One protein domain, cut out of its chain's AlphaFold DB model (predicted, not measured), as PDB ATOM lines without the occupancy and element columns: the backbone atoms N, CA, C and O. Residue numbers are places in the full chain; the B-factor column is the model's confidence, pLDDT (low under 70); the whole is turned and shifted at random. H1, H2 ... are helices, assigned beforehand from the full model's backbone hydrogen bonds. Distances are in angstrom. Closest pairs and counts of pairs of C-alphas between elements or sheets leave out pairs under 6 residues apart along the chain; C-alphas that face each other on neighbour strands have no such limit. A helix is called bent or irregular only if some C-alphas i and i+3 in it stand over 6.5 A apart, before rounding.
ATOM      1  N   GLY A  85      42.402 -14.627 321.199       62.56
ATOM      2  CA  GLY A  85      42.028 -15.897 320.572       62.56
ATOM      3  C   GLY A  85      41.797 -17.090 321.495       62.56
ATOM      4  O   GLY A  85      41.258 -18.090 321.015       62.56
ATOM      5  N   ALA A  86      42.124 -16.989 322.793       67.56
ATOM      6  CA  ALA A  86      41.920 -18.097 323.725       67.56
ATOM      7  C   ALA A  86      40.489 -18.604 323.702       67.56
ATOM      8  O   ALA A  86      39.522 -17.853 323.888       67.56
ATOM      9  N   LYS A  87      40.384 -19.923 323.570       72.94
ATOM     10  CA  LYS A  87      39.147 -20.658 323.781       72.94
ATOM     11  C   LYS A  87      39.254 -21.416 325.088       72.94
ATOM     12  O   LYS A  87      40.080 -22.313 325.217       72.94
ATOM     13  N   TYR A  88      38.365 -21.111 326.016       77.00
ATOM     14  CA  TYR A  88      38.159 -21.924 327.200       77.00
ATOM     15  C   TYR A  88      36.939 -22.801 326.968       77.00
ATOM     16  O   TYR A  88      35.869 -22.309 326.612       77.00
ATOM     17  N   LEU A  89      37.120 -24.119 327.085       77.31
ATOM     18  CA  LEU A  89      36.066 -25.111 326.836       77.31
ATOM     19  C   LEU A  89      35.370 -24.942 325.464       77.31
ATOM     20  O   LEU A  89      34.191 -25.229 325.284       77.31
ATOM     21  N   GLY A  90      36.116 -24.464 324.462       74.38
ATOM     22  CA  GLY A  90      35.608 -24.243 323.107       74.38
ATOM     23  C   GLY A  90      34.824 -22.941 322.902       74.38
ATOM     24  O   GLY A  90      34.366 -22.712 321.781       74.38
ATOM     25  N   ILE A  91      34.715 -22.095 323.929       76.31
ATOM     26  CA  ILE A  91      34.119 -20.757 323.880       76.31
ATOM     27  C   ILE A  91      35.247 -19.728 323.951       76.31
ATOM     28  O   ILE A  91      36.156 -19.851 324.768       76.31
ATOM     29  N   SER A  92      35.211 -18.712 323.093       73.75
ATOM     30  CA  SER A  92      36.180 -17.618 323.167       73.75
ATOM     31  C   SER A  92      36.052 -16.894 324.516       73.75
ATOM     32  O   SER A  92      34.964 -16.469 324.891       73.75
ATOM     33  N   VAL A  93      37.154 -16.754 325.254       69.94
ATOM     34  CA  VAL A  93      37.171 -16.109 326.590       69.94
ATOM     35  C   VAL A  93      37.062 -14.587 326.482       69.94
ATOM     36  O   VAL A  93      36.737 -13.888 327.437       69.94
ATOM     37  N   PHE A  94      37.338 -14.050 325.296       64.50
ATOM     38  CA  PHE A  94      37.464 -12.622 325.083       64.50
ATOM     39  C   PHE A  94      36.108 -11.927 324.890       64.50
ATOM     40  O   PHE A  94      35.413 -12.155 323.903       64.50
ATOM     41  N   LEU A  95      35.789 -11.000 325.798       59.62
ATOM     42  CA  LEU A  95      34.683 -10.037 325.676       59.62
ATOM     43  C   LEU A  95      35.109  -8.713 325.006       59.62
ATOM     44  O   LEU A  95      34.517  -7.667 325.272       59.62
ATOM     45  N   GLY A  96      36.152  -8.688 324.176       55.25
ATOM     46  CA  GLY A  96      36.563  -7.424 323.565       55.25
ATOM     47  C   GLY A  96      35.713  -7.022 322.367       55.25
ATOM     48  O   GLY A  96      35.499  -7.783 321.424       55.25
ATOM     49  N   SER A  97      35.271  -5.769 322.440       55.00
ATOM     50  CA  SER A  97      34.646  -4.921 321.418       55.00
ATOM     51  C   SER A  97      33.288  -5.364 320.866       55.00
ATOM     52  O   SER A  97      32.397  -4.525 320.741       55.00
ATOM     53  N   SER A  98      33.085  -6.643 320.540       66.69
ATOM     54  CA  SER A  98      31.907  -7.094 319.791       66.69
ATOM     55  C   SER A  98      31.352  -8.418 320.307       66.69
ATOM     56  O   SER A  98      31.910  -9.492 320.092       66.69
ATOM     57  N   LYS A  99      30.155  -8.359 320.906       72.81
ATOM     58  CA  LYS A  99      29.365  -9.555 321.258       72.81
ATOM     59  C   LYS A  99      29.043 -10.417 320.028       72.81
ATOM     60  O   LYS A  99      28.785 -11.604 320.175       72.81
ATOM     61  N   ARG A 100      29.039  -9.839 318.820       73.69
ATOM     62  CA  ARG A 100      28.746 -10.580 317.584       73.69
ATOM     63  C   ARG A 100      29.861 -11.564 317.251       73.69
ATOM     64  O   ARG A 100      29.565 -12.711 316.943       73.69
ATOM     65  N   ASP A 101      31.110 -11.134 317.392       72.12
ATOM     66  CA  ASP A 101      32.272 -11.953 317.035       72.12
ATOM     67  C   ASP A 101      32.440 -13.116 318.019       72.12
ATOM     68  O   ASP A 101      32.765 -14.234 317.622       72.12
ATOM     69  N   LEU A 102      32.096 -12.884 319.291       73.69
ATOM     70  CA  LEU A 102      32.080 -13.911 320.331       73.69
ATOM     71  C   LEU A 102      31.120 -15.068 320.008       73.69
ATOM     72  O   LEU A 102      31.459 -16.229 320.227       73.69
ATOM     73  N   PHE A 103      29.934 -14.767 319.472       78.94
ATOM     74  CA  PHE A 103      28.904 -15.772 319.178       78.94
ATOM     75  C   PHE A 103      28.887 -16.240 317.718       78.94
ATOM     76  O   PHE A 103      28.102 -17.125 317.368       78.94
ATOM     77  N   GLN A 104      29.771 -15.713 316.868       83.62
ATOM     78  CA  GLN A 104      29.846 -16.083 315.454       83.62
ATOM     79  C   GLN A 104      30.071 -17.594 315.269       83.62
ATOM     80  O   GLN A 104      29.434 -18.212 314.418       83.62
ATOM     81  N   TYR A 105      30.864 -18.225 316.143       83.75
ATOM     82  CA  TYR A 105      31.103 -19.672 316.078       83.75
ATOM     83  C   TYR A 105      29.818 -20.506 316.241       83.75
ATOM     84  O   TYR A 105      29.722 -21.599 315.680       83.75
ATOM     85  N   ILE A 106      28.830 -20.021 317.008       86.12
ATOM     86  CA  ILE A 106      27.547 -20.713 317.220       86.12
ATOM     87  C   ILE A 106      26.764 -20.719 315.913       86.12
ATOM     88  O   ILE A 106      26.216 -21.752 315.517       86.12
ATOM     89  N   LYS A 107      26.753 -19.576 315.221       86.94
ATOM     90  CA  LYS A 107      26.132 -19.439 313.905       86.94
ATOM     91  C   LYS A 107      26.799 -20.375 312.901       86.94
ATOM     92  O   LYS A 107      26.099 -21.149 312.256       86.94
ATOM     93  N   ASP A 108      28.126 -20.379 312.840       89.00
ATOM     94  CA  ASP A 108      28.870 -21.210 311.888       89.00
ATOM     95  C   ASP A 108      28.638 -22.711 312.133       89.00
ATOM     96  O   ASP A 108      28.385 -23.466 311.190       89.00
ATOM     97  N   ARG A 109      28.636 -23.158 313.402       87.31
ATOM     98  CA  ARG A 109      28.292 -24.548 313.759       87.31
ATOM     99  C   ARG A 109      26.858 -24.895 313.369       87.31
ATOM    100  O   ARG A 109      26.624 -25.960 312.799       87.31
ATOM    101  N   THR A 110      25.915 -23.989 313.619       87.06
ATOM    102  CA  THR A 110      24.503 -24.164 313.253       87.06
ATOM    103  C   THR A 110      24.338 -24.309 311.741       87.06
ATOM    104  O   THR A 110      23.682 -25.242 311.279       87.06
ATOM    105  N   THR A 111      24.983 -23.445 310.954       88.31
ATOM    106  CA  THR A 111      24.958 -23.512 309.487       88.31
ATOM    107  C   THR A 111      25.609 -24.789 308.963       88.31
ATOM    108  O   THR A 111      25.055 -25.421 308.066       88.31
ATOM    109  N   LYS A 112      26.731 -25.221 309.553       89.12
ATOM    110  CA  LYS A 112      27.391 -26.480 309.180       89.12
ATOM    111  C   LYS A 112      26.482 -27.685 309.418       89.12
ATOM    112  O   LYS A 112      26.352 -28.526 308.533       89.12
ATOM    113  N   HIS A 113      25.813 -27.747 310.570       85.75
ATOM    114  CA  HIS A 113      24.830 -28.796 310.835       85.75
ATOM    115  C   HIS A 113      23.673 -28.736 309.831       85.75
ATOM    116  O   HIS A 113      23.379 -29.746 309.202       85.75
ATOM    117  N   LEU A 114      23.076 -27.565 309.588       85.50
ATOM    118  CA  LEU A 114      22.004 -27.420 308.593       85.50
ATOM    119  C   LEU A 114      22.421 -27.917 307.199       85.50
ATOM    120  O   LEU A 114      21.637 -28.588 306.527       85.50
ATOM    121  N   GLN A 115      23.656 -27.639 306.781       86.19
ATOM    122  CA  GLN A 115      24.183 -28.104 305.501       86.19
ATOM    123  C   GLN A 115      24.364 -29.626 305.467       86.19
ATOM    124  O   GLN A 115      23.891 -30.260 304.529       86.19
ATOM    125  N   SER A 116      24.964 -30.225 306.501       83.94
ATOM    126  CA  SER A 116      25.114 -31.686 306.594       83.94
ATOM    127  C   SER A 116      23.770 -32.423 306.636       83.94
ATOM    128  O   SER A 116      23.646 -33.520 306.103       83.94
ATOM    129  N   TYR A 117      22.739 -31.829 307.242       78.25
ATOM    130  CA  TYR A 117      21.413 -32.449 307.336       78.25
ATOM    131  C   TYR A 117      20.607 -32.375 306.035       78.25
ATOM    132  O   TYR A 117      19.749 -33.231 305.816       78.25
ATOM    133  N   LYS A 118      20.911 -31.429 305.134       78.56
ATOM    134  CA  LYS A 118      20.297 -31.364 303.795       78.56
ATOM    135  C   LYS A 118      20.533 -32.644 302.978       78.56
ATOM    136  O   LYS A 118      19.741 -32.962 302.097       78.56
ATOM    137  N   GLU A 119      21.595 -33.382 303.282       79.06
ATOM    138  CA  GLU A 119      21.996 -34.609 302.584       79.06
ATOM    139  C   GLU A 119      21.412 -35.889 303.226       79.06
ATOM    140  O   GLU A 119      21.609 -36.993 302.717       79.06
ATOM    141  N   SER A 120      20.667 -35.767 304.334       76.44
ATOM    142  CA  SER A 120      20.176 -36.901 305.129       76.44
ATOM    143  C   SER A 120      18.782 -37.399 304.705       76.44
ATOM    144  O   SER A 120      17.844 -36.624 304.518       76.44
ATOM    145  N   LYS A 121      18.620 -38.729 304.616       82.62
ATOM    146  CA  LYS A 121      17.389 -39.437 304.192       82.62
ATOM    147  C   LYS A 121      16.368 -39.638 305.329       82.62
ATOM    148  O   LYS A 121      15.803 -40.721 305.467       82.62
ATOM    149  N   VAL A 122      16.154 -38.634 306.176       83.00
ATOM    150  CA  VAL A 122      15.162 -38.685 307.274       83.00
ATOM    151  C   VAL A 122      13.842 -38.042 306.821       83.00
ATOM    152  O   VAL A 122      13.817 -37.229 305.899       83.00
ATOM    153  N   ASN A 123      12.720 -38.434 307.431       87.50
ATOM    154  CA  ASN A 123      11.426 -37.795 307.182       87.50
ATOM    155  C   ASN A 123      11.353 -36.395 307.831       87.50
ATOM    156  O   ASN A 123      12.140 -36.055 308.712       87.50
ATOM    157  N   GLN A 124      10.397 -35.561 307.411       86.12
ATOM    158  CA  GLN A 124      10.318 -34.161 307.851       86.12
ATOM    159  C   GLN A 124      10.173 -34.000 309.376       86.12
ATOM    160  O   GLN A 124      10.854 -33.170 309.973       86.12
ATOM    161  N   ALA A 125       9.329 -34.815 310.012       88.56
ATOM    162  CA  ALA A 125       9.106 -34.752 311.458       88.56
ATOM    163  C   ALA A 125      10.354 -35.162 312.261       88.56
ATOM    164  O   ALA A 125      10.712 -34.508 313.238       88.56
ATOM    165  N   GLY A 126      11.058 -36.212 311.827       86.06
ATOM    166  CA  GLY A 126      12.311 -36.645 312.445       86.06
ATOM    167  C   GLY A 126      13.418 -35.605 312.286       86.06
ATOM    168  O   GLY A 126      14.157 -35.348 313.235       86.06
ATOM    169  N   HIS A 127      13.487 -34.948 311.123       85.25
ATOM    170  CA  HIS A 127      14.414 -33.837 310.886       85.25
ATOM    171  C   HIS A 127      14.185 -32.676 311.847       85.25
ATOM    172  O   HIS A 127      15.145 -32.168 312.421       85.25
ATOM    173  N   GLU A 128      12.933 -32.270 312.057       87.50
ATOM    174  CA  GLU A 128      12.611 -31.166 312.962       87.50
ATOM    175  C   GLU A 128      13.052 -31.459 314.402       87.50
ATOM    176  O   GLU A 128      13.674 -30.612 315.049       87.50
ATOM    177  N   VAL A 129      12.772 -32.667 314.894       90.75
ATOM    178  CA  VAL A 129      13.143 -33.079 316.255       90.75
ATOM    179  C   VAL A 129      14.664 -33.135 316.417       90.75
ATOM    180  O   VAL A 129      15.203 -32.569 317.373       90.75
ATOM    181  N   LEU A 130      15.371 -33.759 315.470       84.50
ATOM    182  CA  LEU A 130      16.831 -33.870 315.513       84.50
ATOM    183  C   LEU A 130      17.500 -32.497 315.430       84.50
ATOM    184  O   LEU A 130      18.354 -32.186 316.263       84.50
ATOM    185  N   LEU A 131      17.069 -31.640 314.499       86.94
ATOM    186  CA  LEU A 131      17.607 -30.288 314.370       86.94
ATOM    187  C   LEU A 131      17.383 -29.469 315.637       86.94
ATOM    188  O   LEU A 131      18.330 -28.852 316.114       86.94
ATOM    189  N   LYS A 132      16.187 -29.491 316.233       88.69
ATOM    190  CA  LYS A 132      15.949 -28.783 317.501       88.69
ATOM    191  C   LYS A 132      16.863 -29.304 318.608       88.69
ATOM    192  O   LYS A 132      17.488 -28.501 319.293       88.69
ATOM    193  N   SER A 133      17.001 -30.623 318.746       89.56
ATOM    194  CA  SER A 133      17.850 -31.218 319.787       89.56
ATOM    195  C   SER A 133      19.332 -30.844 319.642       89.56
ATOM    196  O   SER A 133      19.980 -30.530 320.635       89.56
ATOM    197  N   VAL A 134      19.869 -30.810 318.418       87.94
ATOM    198  CA  VAL A 134      21.296 -30.544 318.168       87.94
ATOM    199  C   VAL A 134      21.594 -29.050 318.076       87.94
ATOM    200  O   VAL A 134      22.627 -28.592 318.555       87.94
ATOM    201  N   LEU A 135      20.718 -28.258 317.462       88.56
ATOM    202  CA  LEU A 135      20.970 -26.831 317.284       88.56
ATOM    203  C   LEU A 135      20.766 -26.043 318.573       88.56
ATOM    204  O   LEU A 135      21.508 -25.094 318.796       88.56
ATOM    205  N   LEU A 136      19.821 -26.433 319.437       87.56
ATOM    206  CA  LEU A 136      19.576 -25.726 320.701       87.56
ATOM    207  C   LEU A 136      20.682 -25.950 321.738       87.56
ATOM    208  O   LEU A 136      20.906 -25.081 322.576       87.56
ATOM    209  N   THR A 137      21.416 -27.064 321.685       88.81
ATOM    210  CA  THR A 137      22.488 -27.342 322.660       88.81
ATOM    211  C   THR A 137      23.648 -26.360 322.551       88.81
ATOM    212  O   THR A 137      24.233 -25.999 323.565       88.81
ATOM    213  N   HIS A 138      23.949 -25.872 321.349       86.94
ATOM    214  CA  HIS A 138      25.036 -24.929 321.095       86.94
ATOM    215  C   HIS A 138      24.854 -23.574 321.813       86.94
ATOM    216  O   HIS A 138      25.731 -23.204 322.597       86.94
ATOM    217  N   PRO A 139      23.750 -22.828 321.600       87.19
ATOM    218  CA  PRO A 139      23.484 -21.603 322.339       87.19
ATOM    219  C   PRO A 139      23.200 -21.876 323.816       87.19
ATOM    220  O   PRO A 139      23.674 -21.107 324.643       87.19
ATOM    221  N   ASN A 140      22.509 -22.966 324.176       89.00
ATOM    222  CA  ASN A 140      22.250 -23.280 325.587       89.00
ATOM    223  C   ASN A 140      23.551 -23.479 326.374       89.00
ATOM    224  O   ASN A 140      23.698 -22.921 327.458       89.00
ATOM    225  N   TYR A 141      24.513 -24.212 325.807       87.81
ATOM    226  CA  TYR A 141      25.833 -24.384 326.407       87.81
ATOM    227  C   TYR A 141      26.556 -23.044 326.551       87.81
ATOM    228  O   TYR A 141      26.992 -22.696 327.647       87.81
ATOM    229  N   ALA A 142      26.611 -22.253 325.476       83.75
ATOM    230  CA  ALA A 142      27.259 -20.949 325.509       83.75
ATOM    231  C   ALA A 142      26.664 -20.032 326.586       83.75
ATOM    232  O   ALA A 142      27.407 -19.448 327.366       83.75
ATOM    233  N   MET A 143      25.334 -19.947 326.668       84.25
ATOM    234  CA  MET A 143      24.641 -19.116 327.656       84.25
ATOM    235  C   MET A 143      24.866 -19.614 329.088       84.25
ATOM    236  O   MET A 143      25.042 -18.790 329.979       84.25
ATOM    237  N   SER A 144      24.932 -20.934 329.312       85.00
ATOM    238  CA  SER A 144      25.218 -21.502 330.640       85.00
ATOM    239  C   SER A 144      26.616 -21.154 331.166       85.00
ATOM    240  O   SER A 144      26.809 -21.055 332.372       85.00
ATOM    241  N   CYS A 145      27.589 -20.931 330.277       79.62
ATOM    242  CA  CYS A 145      28.949 -20.557 330.667       79.62
ATOM    243  C   CYS A 145      29.110 -19.065 331.013       79.62
ATOM    244  O   CYS A 145      30.130 -18.702 331.590       79.62
ATOM    245  N   PHE A 146      28.144 -18.210 330.655       70.88
ATOM    246  CA  PHE A 146      28.181 -16.755 330.879       70.88
ATOM    247  C   PHE A 146      27.126 -16.267 331.889       70.88
ATOM    248  O   PHE A 146      26.784 -15.082 331.879       70.88
ATOM    249  N   GLN A 147      26.566 -17.175 332.694       57.78
ATOM    250  CA  GLN A 147      25.507 -16.870 333.659       57.78
ATOM    251  C   GLN A 147      26.011 -16.085 334.875       57.78
ATOM    252  O   GLN A 147      27.172 -16.302 335.288       57.78
TER     253      GLN A 147
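Overview. This is residues 85 to 147 of the 147 residues of an uncharacterized protein of Rhododendron simsii (UniProt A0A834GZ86). A long helical hairpin, its helices H2 and H1 side by side, has a stretch without named elements, residues 85 to 98, at the end away from their link. In that stretch residues 87 to 88 pair antiparallel with 91 to 92, while residues 95 to 100, of which 99 to 100 belong to H1, stick out. The printed part has 63 residues with two named helices, H1 then H2, and no named strand; the class is all helix. It is a loose rod, with a radius of gyration of the C-alphas of 14.0 A and spans of 42 by 21 by 17 A.

Along the chain. H2, residues 124 to 145, is 32.4 A long and ends at C-alpha 145 (28.949, -20.557, 330.667). H1, residues 99 to 117, is 27.9 A long and begins at C-alpha 99 (29.365, -9.555, 321.258). H1 is irregular, with C-alphas 102 and 105 7.2 A apart, and has a kink of 31 degrees near residue 106.

Arrangement. H2 and H1 touch, closest at the C-alphas of Leu 135 and Thr 110, 6.0 A apart. This hairpin has a shallow tilt of 23 degrees, opposite ways. O i to N i+4 pairs within hydrogen-bond range number 15 of 18 in H2 and 12 of 15 in H1.

Size, cuts and confidence. The farthest C-alphas, of Gly 96 and Asn 123, are 42.7 A apart. The printed part has no cut, and the six-residue link is short. Mean pLDDT of the printed part is 80.2; residues 85 to 86, 93 to 98 and 147 are under 70.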